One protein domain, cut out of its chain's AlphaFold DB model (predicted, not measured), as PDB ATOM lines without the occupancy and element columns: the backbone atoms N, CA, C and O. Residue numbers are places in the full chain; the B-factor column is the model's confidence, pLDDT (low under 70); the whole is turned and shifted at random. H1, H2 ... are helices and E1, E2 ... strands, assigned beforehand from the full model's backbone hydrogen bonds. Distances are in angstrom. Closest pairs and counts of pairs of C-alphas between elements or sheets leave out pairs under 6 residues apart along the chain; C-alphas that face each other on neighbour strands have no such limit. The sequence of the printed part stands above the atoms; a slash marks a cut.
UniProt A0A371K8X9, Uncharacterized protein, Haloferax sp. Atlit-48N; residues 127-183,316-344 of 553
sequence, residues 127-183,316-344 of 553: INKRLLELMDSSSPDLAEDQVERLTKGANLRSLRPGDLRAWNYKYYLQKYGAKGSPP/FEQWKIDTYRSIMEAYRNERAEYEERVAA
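AT A GLANCE: This is residues 127 to 183 and 316 to 344 of the 553 residues of an uncharacterized protein of Haloferax sp. Atlit-48N (UniProt A0A371K8X9). One long helix, H4, makes the longest axis, with its first part beside a small body of three short helices and loops, and its last residues, 335 to 344, sticking out free from that body. H3 lies nearest the middle of the domain and runs in nearly the same direction as H4; H2 stands crosswise to H3, and H1 lies on the far side of the body from the free end of H4, near the short strand E1. The printed part has 86 residues with four named helices and one named strand, in the order H1, H2, E1, H3, H4, and the class is mostly helix. It is only just compact, close to loose, with a radius of gyration of the C-alphas of 14.0 A, and its outline is elongated, spanning 47 by 30 by 20 A.

HOW THE PARTS SIT: H4, residues 316 to 344, and H3, residues 169 to 175, only just touch, with 3 pairs of C-alphas within 8 A. The closest C-alphas are those of Leu 173 and Ile 327, 6.2 A apart, and H4 touches H3 with residues 323 to 327 alone. The two run the same way at a shallow tilt of 10 degrees. H2, residues 144 to 150, is close to but not clearly touching H3; their closest C-alphas, of Glu 144 and Tyr 171, are 7.0 A apart, and their lines are about perpendicular at 90 degrees. H1, residues 129 to 134, is close to but not clearly touching H2, with the C-alphas of Leu 131 and Leu 150 closest at 7.5 A; they run opposite ways at a steep tilt of 63 degrees. E1, residues 156 to 158, pairs with no named strand, but its residues 156 to 157 form a short antiparallel pairing with residues 127 to 128. The closest C-alphas of H1 and E1, of Lys 129 and Leu 156, are 6.6 A apart. H4 is apart from H1, H2 and E1. Every O i to N i+4 pair is within hydrogen-bond range in H2, H3 and H4; in H1 0 of 2 are, with 2 of 3 O i to N i+3 pairs within range.

IN THESE COORDINATES: H4 measures 41.7 A from C-alpha 316 at (119.539, 158.008, 112.756) to C-alpha 344 at (118.686, 151.698, 71.539). H3 measures 10.1 A, H2 9.9 A, H1 9.3 A and E1 7.1 A. H1 begins with C-alpha 129 at (119.575, 137.883, 106.666).

THE WHOLE: The C-alphas farthest apart are those of Ser 138 and Ala 344, at 47.6 A. Residues 184 to 315 are not printed, and C-alphas 183 and 316 are 7.1 A apart across the cut, which lies between H3 and H4. The link from H2 to E1 is tight, and those from H1 to H2 and from E1 to H3 are short. The mean pLDDT of the printed part is 75.4, with residues 128 to 156 and 341 to 344 under 70.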
ATOM      1  N   ILE A 127     120.945 142.103 100.756       76.38
ATOM      2  CA  ILE A 127     121.596 141.829 102.040       76.38
ATOM      3  C   ILE A 127     121.296 140.405 102.522       76.38
ATOM      4  O   ILE A 127     120.208 139.869 102.290       76.38
ATOM      5  N   ASN A 128     122.263 139.791 103.202       69.94
ATOM      6  CA  ASN A 128     122.130 138.472 103.815       69.94
ATOM      7  C   ASN A 128     121.448 138.583 105.192       69.94
ATOM      8  O   ASN A 128     121.921 139.307 106.068       69.94
ATOM      9  N   LYS A 129     120.338 137.858 105.400       62.66
ATOM     10  CA  LYS A 129     119.575 137.883 106.666       62.66
ATOM     11  C   LYS A 129     120.404 137.449 107.879       62.66
ATOM     12  O   LYS A 129     120.299 138.080 108.925       62.66
ATOM     13  N   ARG A 130     121.258 136.430 107.720       56.62
ATOM     14  CA  ARG A 130     122.073 135.864 108.809       56.62
ATOM     15  C   ARG A 130     123.076 136.883 109.368       56.62
ATOM     16  O   ARG A 130     123.471 136.778 110.518       56.62
ATOM     17  N   LEU A 131     123.451 137.893 108.578       55.19
ATOM     18  CA  LEU A 131     124.332 138.982 109.009       55.19
ATOM     19  C   LEU A 131     123.650 140.018 109.899       55.19
ATOM     20  O   LEU A 131     124.292 140.534 110.809       55.19
ATOM     21  N   LEU A 132     122.371 140.324 109.649       59.19
ATOM     22  CA  LEU A 132     121.618 141.277 110.476       59.19
ATOM     23  C   LEU A 132     121.523 140.805 111.932       59.19
ATOM     24  O   LEU A 132     121.427 141.621 112.841       59.19
ATOM     25  N   GLU A 133     121.521 139.486 112.117       56.78
ATOM     26  CA  GLU A 133     121.362 138.810 113.405       56.78
ATOM     27  C   GLU A 133     122.691 138.647 114.159       56.78
ATOM     28  O   GLU A 133     122.681 138.477 115.374       56.78
ATOM     29  N   LEU A 134     123.833 138.713 113.463       52.16
ATOM     30  CA  LEU A 134     125.156 138.435 114.036       52.16
ATOM     31  C   LEU A 134     125.933 139.688 114.473       52.16
ATOM     32  O   LEU A 134     126.947 139.547 115.154       52.16
ATOM     33  N   MET A 135     125.504 140.899 114.096       54.59
ATOM     34  CA  MET A 135     126.272 142.128 114.339       54.59
ATOM     35  C   MET A 135     125.387 143.268 114.866       54.59
ATOM     36  O   MET A 135     124.574 143.835 114.134       54.59
ATOM     37  N   ASP A 136     125.566 143.620 116.143       55.94
ATOM     38  CA  ASP A 136     124.965 144.813 116.749       55.94
ATOM     39  C   ASP A 136     125.605 146.099 116.173       55.94
ATOM     40  O   ASP A 136     126.727 146.107 115.668       55.94
ATOM     41  N   SER A 137     124.869 147.208 116.268       52.97
ATOM     42  CA  SER A 137     125.223 148.595 115.935       52.97
ATOM     43  C   SER A 137     126.600 149.084 116.418       52.97
ATOM     44  O   SER A 137     127.080 150.105 115.925       52.97
ATOM     45  N   SER A 138     127.223 148.341 117.331       50.41
ATOM     46  CA  SER A 138     128.496 148.607 118.002       50.41
ATOM     47  C   SER A 138     129.725 147.963 117.331       50.41
ATOM     48  O   SER A 138     130.849 148.204 117.773       50.41
ATOM     49  N   SER A 139     129.550 147.100 116.321       50.38
ATOM     50  CA  SER A 139     130.669 146.365 115.709       50.38
ATOM     51  C   SER A 139     131.570 147.261 114.837       50.38
ATOM     52  O   SER A 139     131.053 148.135 114.137       50.38
ATOM     53  N   PRO A 140     132.906 147.057 114.870       51.97
ATOM     54  CA  PRO A 140     133.876 147.921 114.196       51.97
ATOM     55  C   PRO A 140     133.715 147.909 112.671       51.97
ATOM     56  O   PRO A 140     133.189 146.948 112.107       51.97
ATOM     57  N   ASP A 141     134.196 148.980 112.027       54.59
ATOM     58  CA  ASP A 141     134.312 149.100 110.569       54.59
ATOM     59  C   ASP A 141     134.996 147.840 110.009       54.59
ATOM     60  O   ASP A 141     136.191 147.620 110.217       54.59
ATOM     61  N   LEU A 142     134.222 146.981 109.342       54.91
ATOM     62  CA  LEU A 142     134.751 145.794 108.680       54.91
ATOM     63  C   LEU A 142     135.565 146.212 107.451       54.91
ATOM     64  O   LEU A 142     135.216 147.170 106.758       54.91
ATOM     65  N   ALA A 143     136.625 145.460 107.160       58.69
ATOM     66  CA  ALA A 143     137.354 145.601 105.907       58.69
ATOM     67  C   ALA A 143     136.458 145.218 104.709       58.69
ATOM     68  O   ALA A 143     135.536 144.407 104.822       58.69
ATOM     69  N   GLU A 144     136.711 145.843 103.561       56.19
ATOM     70  CA  GLU A 144     135.864 145.786 102.361       56.19
ATOM     71  C   GLU A 144     135.700 144.355 101.808       56.19
ATOM     72  O   GLU A 144     134.606 143.955 101.410       56.19
ATOM     73  N   ASP A 145     136.757 143.546 101.900       57.22
ATOM     74  CA  ASP A 145     136.803 142.130 101.519       57.22
ATOM     75  C   ASP A 145     135.927 141.244 102.420       57.22
ATOM     76  O   ASP A 145     135.305 140.276 101.963       57.22
ATOM     77  N   GLN A 146     135.825 141.591 103.705       58.34
ATOM     78  CA  GLN A 146     134.917 140.921 104.626       58.34
ATOM     79  C   GLN A 146     133.472 141.242 104.256       58.34
ATOM     80  O   GLN A 146     132.662 140.324 104.176       58.34
ATOM     81  N   VAL A 147     133.148 142.497 103.929       57.19
ATOM     82  CA  VAL A 147     131.798 142.878 103.475       57.19
ATOM     83  C   VAL A 147     131.434 142.195 102.148       57.19
ATOM     84  O   VAL A 147     130.304 141.728 101.994       57.19
ATOM     85  N   GLU A 148     132.379 142.045 101.216       57.03
ATOM     86  CA  GLU A 148     132.142 141.379  99.928       57.03
ATOM     87  C   GLU A 148     131.859 139.870 100.066       57.03
ATOM     88  O   GLU A 148     130.930 139.345  99.445       57.03
ATOM     89  N   ARG A 149     132.598 139.157 100.929       57.06
ATOM     90  CA  ARG A 149     132.339 137.730 101.225       57.06
ATOM     91  C   ARG A 149     130.988 137.501 101.911       57.06
ATOM     92  O   ARG A 149     130.477 136.384 101.890       57.06
ATOM     93  N   LEU A 150     130.415 138.543 102.509       52.25
ATOM     94  CA  LEU A 150     129.195 138.509 103.319       52.25
ATOM     95  C   LEU A 150     127.928 138.897 102.524       52.25
ATOM     96  O   LEU A 150     126.811 138.589 102.949       52.25
ATOM     97  N   THR A 151     128.073 139.509 101.343       50.62
ATOM     98  CA  THR A 151     126.969 139.832 100.413       50.62
ATOM     99  C   THR A 151     126.771 138.796  99.301       50.62
ATOM    100  O   THR A 151     125.852 138.929  98.490       50.62
ATOM    101  N   LYS A 152     127.573 137.723  99.300       53.94
ATOM    102  CA  LYS A 152     127.444 136.536  98.442       53.94
ATOM    103  C   LYS A 152     127.037 135.327  99.312       53.94
ATOM    104  O   LYS A 152     127.584 135.141 100.394       53.94
ATOM    105  N   GLY A 153     126.052 134.521  98.892       55.06
ATOM    106  CA  GLY A 153     125.626 133.305  99.617       55.06
ATOM    107  C   GLY A 153     124.124 132.990  99.549       55.06
ATOM    108  O   GLY A 153     123.341 133.740  98.970       55.06
ATOM    109  N   ALA A 154     123.710 131.874 100.157       50.88
ATOM    110  CA  ALA A 154     122.299 131.500 100.293       50.88
ATOM    111  C   ALA A 154     121.590 132.389 101.342       50.88
ATOM    112  O   ALA A 154     122.165 132.667 102.395       50.88
ATOM    113  N   ASN A 155     120.335 132.792 101.080       62.06
ATOM    114  CA  ASN A 155     119.474 133.683 101.898       62.06
ATOM    115  C   ASN A 155     119.661 135.206 101.729       62.06
ATOM    116  O   ASN A 155     119.654 135.970 102.702       62.06
ATOM    117  N   LEU A 156     119.760 135.668 100.481       69.75
ATOM    118  CA  LEU A 156     119.722 137.093 100.145       69.75
ATOM    119  C   LEU A 156     118.282 137.617 100.047       69.75
ATOM    120  O   LEU A 156     117.420 136.986  99.437       69.75
ATOM    121  N   ARG A 157     118.035 138.818 100.578       79.94
ATOM    122  CA  ARG A 157     116.802 139.591 100.345       79.94
ATOM    123  C   ARG A 157     117.121 141.020  99.916       79.94
ATOM    124  O   ARG A 157     118.238 141.484 100.125       79.94
ATOM    125  N   SER A 158     116.134 141.733  99.375       84.06
ATOM    126  CA  SER A 158     116.276 143.152  99.029       84.06
ATOM    127  C   SER A 158     116.661 143.998 100.244       84.06
ATOM    128  O   SER A 158     116.138 143.785 101.349       84.06
ATOM    129  N   LEU A 159     117.559 144.957 100.010       85.62
ATOM    130  CA  LEU A 159     117.962 145.959 100.989       85.62
ATOM    131  C   LEU A 159     116.761 146.837 101.375       85.62
ATOM    132  O   LEU A 159     115.964 147.236 100.522       85.62
ATOM    133  N   ARG A 160     116.638 147.144 102.665       87.19
ATOM    134  CA  ARG A 160     115.655 148.068 103.246       87.19
ATOM    135  C   ARG A 160     116.394 149.183 103.997       87.19
ATOM    136  O   ARG A 160     117.505 148.937 104.461       87.19
ATOM    137  N   PRO A 161     115.783 150.363 104.221       87.06
ATOM    138  CA  PRO A 161     116.415 151.435 104.998       87.06
ATOM    139  C   PRO A 161     116.941 150.956 106.357       87.06
ATOM    140  O   PRO A 161     118.095 151.183 106.705       87.06
ATOM    141  N   GLY A 162     116.129 150.173 107.077       85.62
ATOM    142  CA  GLY A 162     116.476 149.618 108.386       85.62
ATOM    143  C   GLY A 162     117.671 148.656 108.400       85.62
ATOM    144  O   GLY A 162     118.112 148.279 109.483       85.62
ATOM    145  N   ASP A 163     118.221 148.280 107.245       84.31
ATOM    146  CA  ASP A 163     119.396 147.410 107.122       84.31
ATOM    147  C   ASP A 163     120.717 148.190 107.122       84.31
ATOM    148  O   ASP A 163     121.784 147.609 107.332       84.31
ATOM    149  N   LEU A 164     120.664 149.507 106.910       86.62
ATOM    150  CA  LEU A 164     121.855 150.346 106.851       86.62
ATOM    151  C   LEU A 164     122.427 150.611 108.244       86.62
ATOM    152  O   LEU A 164     121.713 150.869 109.222       86.62
ATOM    153  N   ARG A 165     123.749 150.514 108.340       84.62
ATOM    154  CA  ARG A 165     124.558 150.663 109.549       84.62
ATOM    155  C   ARG A 165     125.829 151.436 109.210       84.62
ATOM    156  O   ARG A 165     126.231 151.515 108.051       84.62
ATOM    157  N   ALA A 166     126.489 151.960 110.241       82.12
ATOM    158  CA  ALA A 166     127.766 152.657 110.091       82.12
ATOM    159  C   ALA A 166     128.843 151.790 109.409       82.12
ATOM    160  O   ALA A 166     129.679 152.322 108.697       82.12
ATOM    161  N   TRP A 167     128.777 150.465 109.544       76.25
ATOM    162  CA  TRP A 167     129.771 149.557 108.973       76.25
ATOM    163  C   TRP A 167     129.490 149.127 107.517       76.25
ATOM    164  O   TRP A 167     130.421 148.716 106.836       76.25
ATOM    165  N   ASN A 168     128.248 149.207 107.007       80.94
ATOM    166  CA  ASN A 168     127.912 148.711 105.653       80.94
ATOM    167  C   ASN A 168     127.607 149.791 104.616       80.94
ATOM    168  O   ASN A 168     127.628 149.499 103.421       80.94
ATOM    169  N   TYR A 169     127.310 151.024 105.030       86.81
ATOM    170  CA  TYR A 169     126.839 152.041 104.087       86.81
ATOM    171  C   TYR A 169     127.872 152.345 102.991       86.81
ATOM    172  O   TYR A 169     127.494 152.459 101.829       86.81
ATOM    173  N   LYS A 170     129.171 152.397 103.334       86.38
ATOM    174  CA  LYS A 170     130.259 152.667 102.377       86.38
ATOM    175  C   LYS A 170     130.293 151.658 101.234       86.38
ATOM    176  O   LYS A 170     130.401 152.071 100.087       86.38
ATOM    177  N   TYR A 171     130.129 150.370 101.540       83.44
ATOM    178  CA  TYR A 171     130.098 149.311 100.532       83.44
ATOM    179  C   TYR A 171     128.995 149.554  99.496       83.44
ATOM    180  O   TYR A 171     129.248 149.510  98.297       83.44
ATOM    181  N   TYR A 172     127.774 149.853  99.949       86.00
ATOM    182  CA  TYR A 172     126.664 150.106  99.031       86.00
ATOM    183  C   TYR A 172     126.839 151.412  98.253       86.00
ATOM    184  O   TYR A 172     126.523 151.446  97.067       86.00
ATOM    185  N   LEU A 173     127.365 152.469  98.883       89.38
ATOM    186  CA  LEU A 173     127.667 153.716  98.177       89.38
ATOM    187  C   LEU A 173     128.688 153.489  97.058       89.38
ATOM    188  O   LEU A 173     128.465 153.927  95.936       89.38
ATOM    189  N   GLN A 174     129.765 152.759  97.337       85.31
ATOM    190  CA  GLN A 174     130.818 152.484  96.364       85.31
ATOM    191  C   GLN A 174     130.351 151.552  95.245       85.31
ATOM    192  O   GLN A 174     130.570 151.856  94.077       85.31
ATOM    193  N   LYS A 175     129.661 150.458  95.587       83.38
ATOM    194  CA  LYS A 175     129.169 149.482  94.607       83.38
ATOM    195  C   LYS A 175     128.217 150.096  93.580       83.38
ATOM    196  O   LYS A 175     128.260 149.700  92.426       83.38
ATOM    197  N   TYR A 176     127.360 151.021  94.008       86.44
ATOM    198  CA  TYR A 176     126.352 151.647  93.147       86.44
ATOM    199  C   TYR A 176     126.735 153.067  92.704       86.44
ATOM    200  O   TYR A 176     125.898 153.771  92.153       86.44
ATOM    201  N   GLY A 177     127.953 153.542  92.995       89.38
ATOM    202  CA  GLY A 177     128.370 154.916  92.674       89.38
ATOM    203  C   GLY A 177     127.503 156.012  93.321       89.38
ATOM    204  O   GLY A 177     127.423 157.132  92.815       89.38
ATOM    205  N   ALA A 178     126.825 155.703  94.429       91.19
ATOM    206  CA  ALA A 178     125.892 156.601  95.098       91.19
ATOM    207  C   ALA A 178     126.610 157.591  96.031       91.19
ATOM    208  O   ALA A 178     127.655 157.301  96.617       91.19
ATOM    209  N   LYS A 179     126.018 158.775  96.228       91.19
ATOM    210  CA  LYS A 179     126.554 159.814  97.126       91.19
ATOM    211  C   LYS A 179     125.973 159.671  98.530       91.19
ATOM    212  O   LYS A 179     124.765 159.527  98.689       91.19
ATOM    213  N   GLY A 180     126.797 159.778  99.564       88.50
ATOM    214  CA  GLY A 180     126.312 159.745 100.942       88.50
ATOM    215  C   GLY A 180     127.375 160.139 101.953       88.50
ATOM    216  O   GLY A 180     128.571 160.127 101.660       88.50
ATOM    217  N   SER A 181     126.927 160.508 103.149       88.69
ATOM    218  CA  SER A 181     127.789 160.904 104.262       88.69
ATOM    219  C   SER A 181     127.731 159.869 105.388       88.69
ATOM    220  O   SER A 181     126.724 159.166 105.515       88.69
ATOM    221  N   PRO A 182     128.789 159.755 106.216       88.75
ATOM    222  CA  PRO A 182     128.739 158.938 107.424       88.75
ATOM    223  C   PRO A 182     127.567 159.350 108.323       88.75
ATOM    224  O   PRO A 182     127.181 160.522 108.317       88.75
ATOM    225  N   PRO A 183     127.030 158.422 109.130       88.88
ATOM    226  CA  PRO A 183     126.037 158.785 110.122       88.88
ATOM    227  C   PRO A 183     126.650 159.729 111.157       88.88
ATOM    228  O   PRO A 183     127.804 159.567 111.564       88.88
ATOM    229  N   PHE A 316     118.848 159.159 113.334       91.88
ATOM    230  CA  PHE A 316     119.539 158.008 112.756       91.88
ATOM    231  C   PHE A 316     118.706 157.277 111.700       91.88
ATOM    232  O   PHE A 316     119.246 156.887 110.665       91.88
ATOM    233  N   GLU A 317     117.410 157.083 111.944       91.88
ATOM    234  CA  GLU A 317     116.502 156.493 110.957       91.88
ATOM    235  C   GLU A 317     116.380 157.378 109.714       91.88
ATOM    236  O   GLU A 317     116.405 156.867 108.595       91.88
ATOM    237  N   GLN A 318     116.355 158.700 109.890       92.81
ATOM    238  CA  GLN A 318     116.353 159.642 108.776       92.81
ATOM    239  C   GLN A 318     117.613 159.487 107.913       92.81
ATOM    240  O   GLN A 318     117.511 159.316 106.699       92.81
ATOM    241  N   TRP A 319     118.794 159.403 108.537       94.69
ATOM    242  CA  TRP A 319     120.040 159.117 107.819       94.69
ATOM    243  C   TRP A 319     119.988 157.793 107.037       94.69
ATOM    244  O   TRP A 319     120.450 157.732 105.892       94.69
ATOM    245  N   LYS A 320     119.405 156.730 107.613       93.56
ATOM    246  CA  LYS A 320     119.228 155.446 106.913       93.56
ATOM    247  C   LYS A 320     118.327 155.597 105.688       93.56
ATOM    248  O   LYS A 320     118.644 155.061 104.629       93.56
ATOM    249  N   ILE A 321     117.215 156.316 105.823       93.88
ATOM    250  CA  ILE A 321     116.271 156.568 104.728       93.88
ATOM    251  C   ILE A 321     116.953 157.341 103.598       93.88
ATOM    252  O   ILE A 321     116.843 156.943 102.439       93.88
ATOM    253  N   ASP A 322     117.683 158.405 103.925       94.88
ATOM    254  CA  ASP A 322     118.318 159.264 102.925       94.88
ATOM    255  C   ASP A 322     119.466 158.550 102.204       94.88
ATOM    256  O   ASP A 322     119.561 158.597 100.975       94.88
ATOM    257  N   THR A 323     120.270 157.785 102.945       94.19
ATOM    258  CA  THR A 323     121.333 156.952 102.369       94.19
ATOM    259  C   THR A 323     120.754 155.862 101.462       94.19
ATOM    260  O   THR A 323     121.228 155.668 100.344       94.19
ATOM    261  N   TYR A 324     119.688 155.181 101.898       94.50
ATOM    262  CA  TYR A 324     118.991 154.183 101.083       94.50
ATOM    263  C   TYR A 324     118.420 154.784  99.798       94.50
ATOM    264  O   TYR A 324     118.555 154.185  98.732       94.50
ATOM    265  N   ARG A 325     117.798 155.968  99.889       93.94
ATOM    266  CA  ARG A 325     117.242 156.670  98.728       93.94
ATOM    267  C   ARG A 325     118.329 156.942  97.693       93.94
ATOM    268  O   ARG A 325     118.117 156.608  96.535       93.94
ATOM    269  N   SER A 326     119.488 157.443  98.123       94.38
ATOM    270  CA  SER A 326     120.632 157.699  97.241       94.38
ATOM    271  C   SER A 326     121.135 156.430  96.539       94.38
ATOM    272  O   SER A 326     121.321 156.422  95.325       94.38
ATOM    273  N   ILE A 327     121.276 155.318  97.273       91.88
ATOM    274  CA  ILE A 327     121.685 154.023  96.697       91.88
ATOM    275  C   ILE A 327     120.670 153.536  95.656       91.88
ATOM    276  O   ILE A 327     121.040 153.102  94.568       91.88
ATOM    277  N   MET A 328     119.378 153.600  95.984       90.62
ATOM    278  CA  MET A 328     118.320 153.147  95.082       90.62
ATOM    279  C   MET A 328     118.162 154.049  93.860       90.62
ATOM    280  O   MET A 328     117.799 153.550  92.799       90.62
ATOM    281  N   GLU A 329     118.402 155.352  93.996       90.75
ATOM    282  CA  GLU A 329     118.417 156.299  92.883       90.75
ATOM    283  C   GLU A 329     119.562 155.983  91.919       90.75
ATOM    284  O   GLU A 329     119.313 155.824  90.727       90.75
ATOM    285  N   ALA A 330     120.776 155.766  92.432       90.94
ATOM    286  CA  ALA A 330     121.917 155.387  91.604       90.94
ATOM    287  C   ALA A 330     121.685 154.055  90.865       90.94
ATOM    288  O   ALA A 330     121.856 153.991  89.652       90.94
ATOM    289  N   TYR A 331     121.164 153.034  91.559       90.75
ATOM    290  CA  TYR A 331     120.774 151.761  90.938       90.75
ATOM    291  C   TYR A 331     119.709 151.929  89.841       90.75
ATOM    292  O   TYR A 331     119.778 151.282  88.798       90.75
ATOM    293  N   ARG A 332     118.688 152.766  90.069       86.56
ATOM    294  CA  ARG A 332     117.634 153.007  89.071       86.56
ATOM    295  C   ARG A 332     118.178 153.719  87.841       86.56
ATOM    296  O   ARG A 332     117.741 153.379  86.751       86.56
ATOM    297  N   ASN A 333     119.107 154.654  88.016       86.56
ATOM    298  CA  ASN A 333     119.741 155.362  86.908       86.56
ATOM    299  C   ASN A 333     120.602 154.412  86.071       86.56
ATOM    300  O   ASN A 333     120.415 154.346  84.865       86.56
ATOM    301  N   GLU A 334     121.456 153.612  86.713       83.69
ATOM    302  CA  GLU A 334     122.277 152.594  86.039       83.69
ATOM    303  C   GLU A 334     121.406 151.568  85.296       83.69
ATOM    304  O   GLU A 334     121.669 151.203  84.153       83.69
ATOM    305  N   ARG A 335     120.305 151.133  85.920       82.94
ATOM    306  CA  ARG A 335     119.339 150.241  85.280       82.94
ATOM    307  C   ARG A 335     118.622 150.902  84.103       82.94
ATOM    308  O   ARG A 335     118.419 150.227  83.102       82.94
ATOM    309  N   ALA A 336     118.219 152.163  84.226       75.56
ATOM    310  CA  ALA A 336     117.565 152.892  83.146       75.56
ATOM    311  C   ALA A 336     118.520 153.100  81.966       75.56
ATOM    312  O   ALA A 336     118.109 152.898  80.834       75.56
ATOM    313  N   GLU A 337     119.791 153.410  82.224       79.12
ATOM    314  CA  GLU A 337     120.827 153.515  81.194       79.12
ATOM    315  C   GLU A 337     121.069 152.167  80.503       79.12
ATOM    316  O   GLU A 337     121.133 152.102  79.279       79.12
ATOM    317  N   TYR A 338     121.126 151.070  81.266       77.81
ATOM    318  CA  TYR A 338     121.180 149.723  80.698       77.81
ATOM    319  C   TYR A 338     119.953 149.429  79.822       77.81
ATOM    320  O   TYR A 338     120.105 148.999  78.682       77.81
ATOM    321  N   GLU A 339     118.740 149.680  80.322       73.75
ATOM    322  CA  GLU A 339     117.490 149.461  79.582       73.75
ATOM    323  C   GLU A 339     117.398 150.350  78.332       73.75
ATOM    324  O   GLU A 339     116.960 149.874  77.289       73.75
ATOM    325  N   GLU A 340     117.844 151.605  78.398       70.81
ATOM    326  CA  GLU A 340     117.878 152.537  77.268       70.81
ATOM    327  C   GLU A 340     118.917 152.120  76.228       70.81
ATOM    328  O   GLU A 340     118.633 152.194  75.039       70.81
ATOM    329  N   ARG A 341     120.089 151.625  76.642       67.75
ATOM    330  CA  ARG A 341     121.107 151.108  75.716       67.75
ATOM    331  C   ARG A 341     120.671 149.799  75.068       67.75
ATOM    332  O   ARG A 341     120.831 149.670  73.860       67.75
ATOM    333  N   VAL A 342     120.054 148.884  75.818       64.81
ATOM    334  CA  VAL A 342     119.419 147.684  75.250       64.81
ATOM    335  C   VAL A 342     118.321 148.088  74.269       64.81
ATOM    336  O   VAL A 342     118.331 147.616  73.144       64.81
ATOM    337  N   ALA A 343     117.435 149.020  74.628       59.50
ATOM    338  CA  ALA A 343     116.385 149.503  73.730       59.50
ATOM    339  C   ALA A 343     116.945 150.241  72.499       59.50
ATOM    340  O   ALA A 343     116.423 150.099  71.401       59.50
ATOM    341  N   ALA A 344     118.017 151.022  72.646       60.69
ATOM    342  CA  ALA A 344     118.686 151.698  71.539       60.69
ATOM    343  C   ALA A 344     119.373 150.698  70.600       60.69
ATOM    344  O   ALA A 344     119.333 150.894  69.387       60.69
TER     345      ALA A 344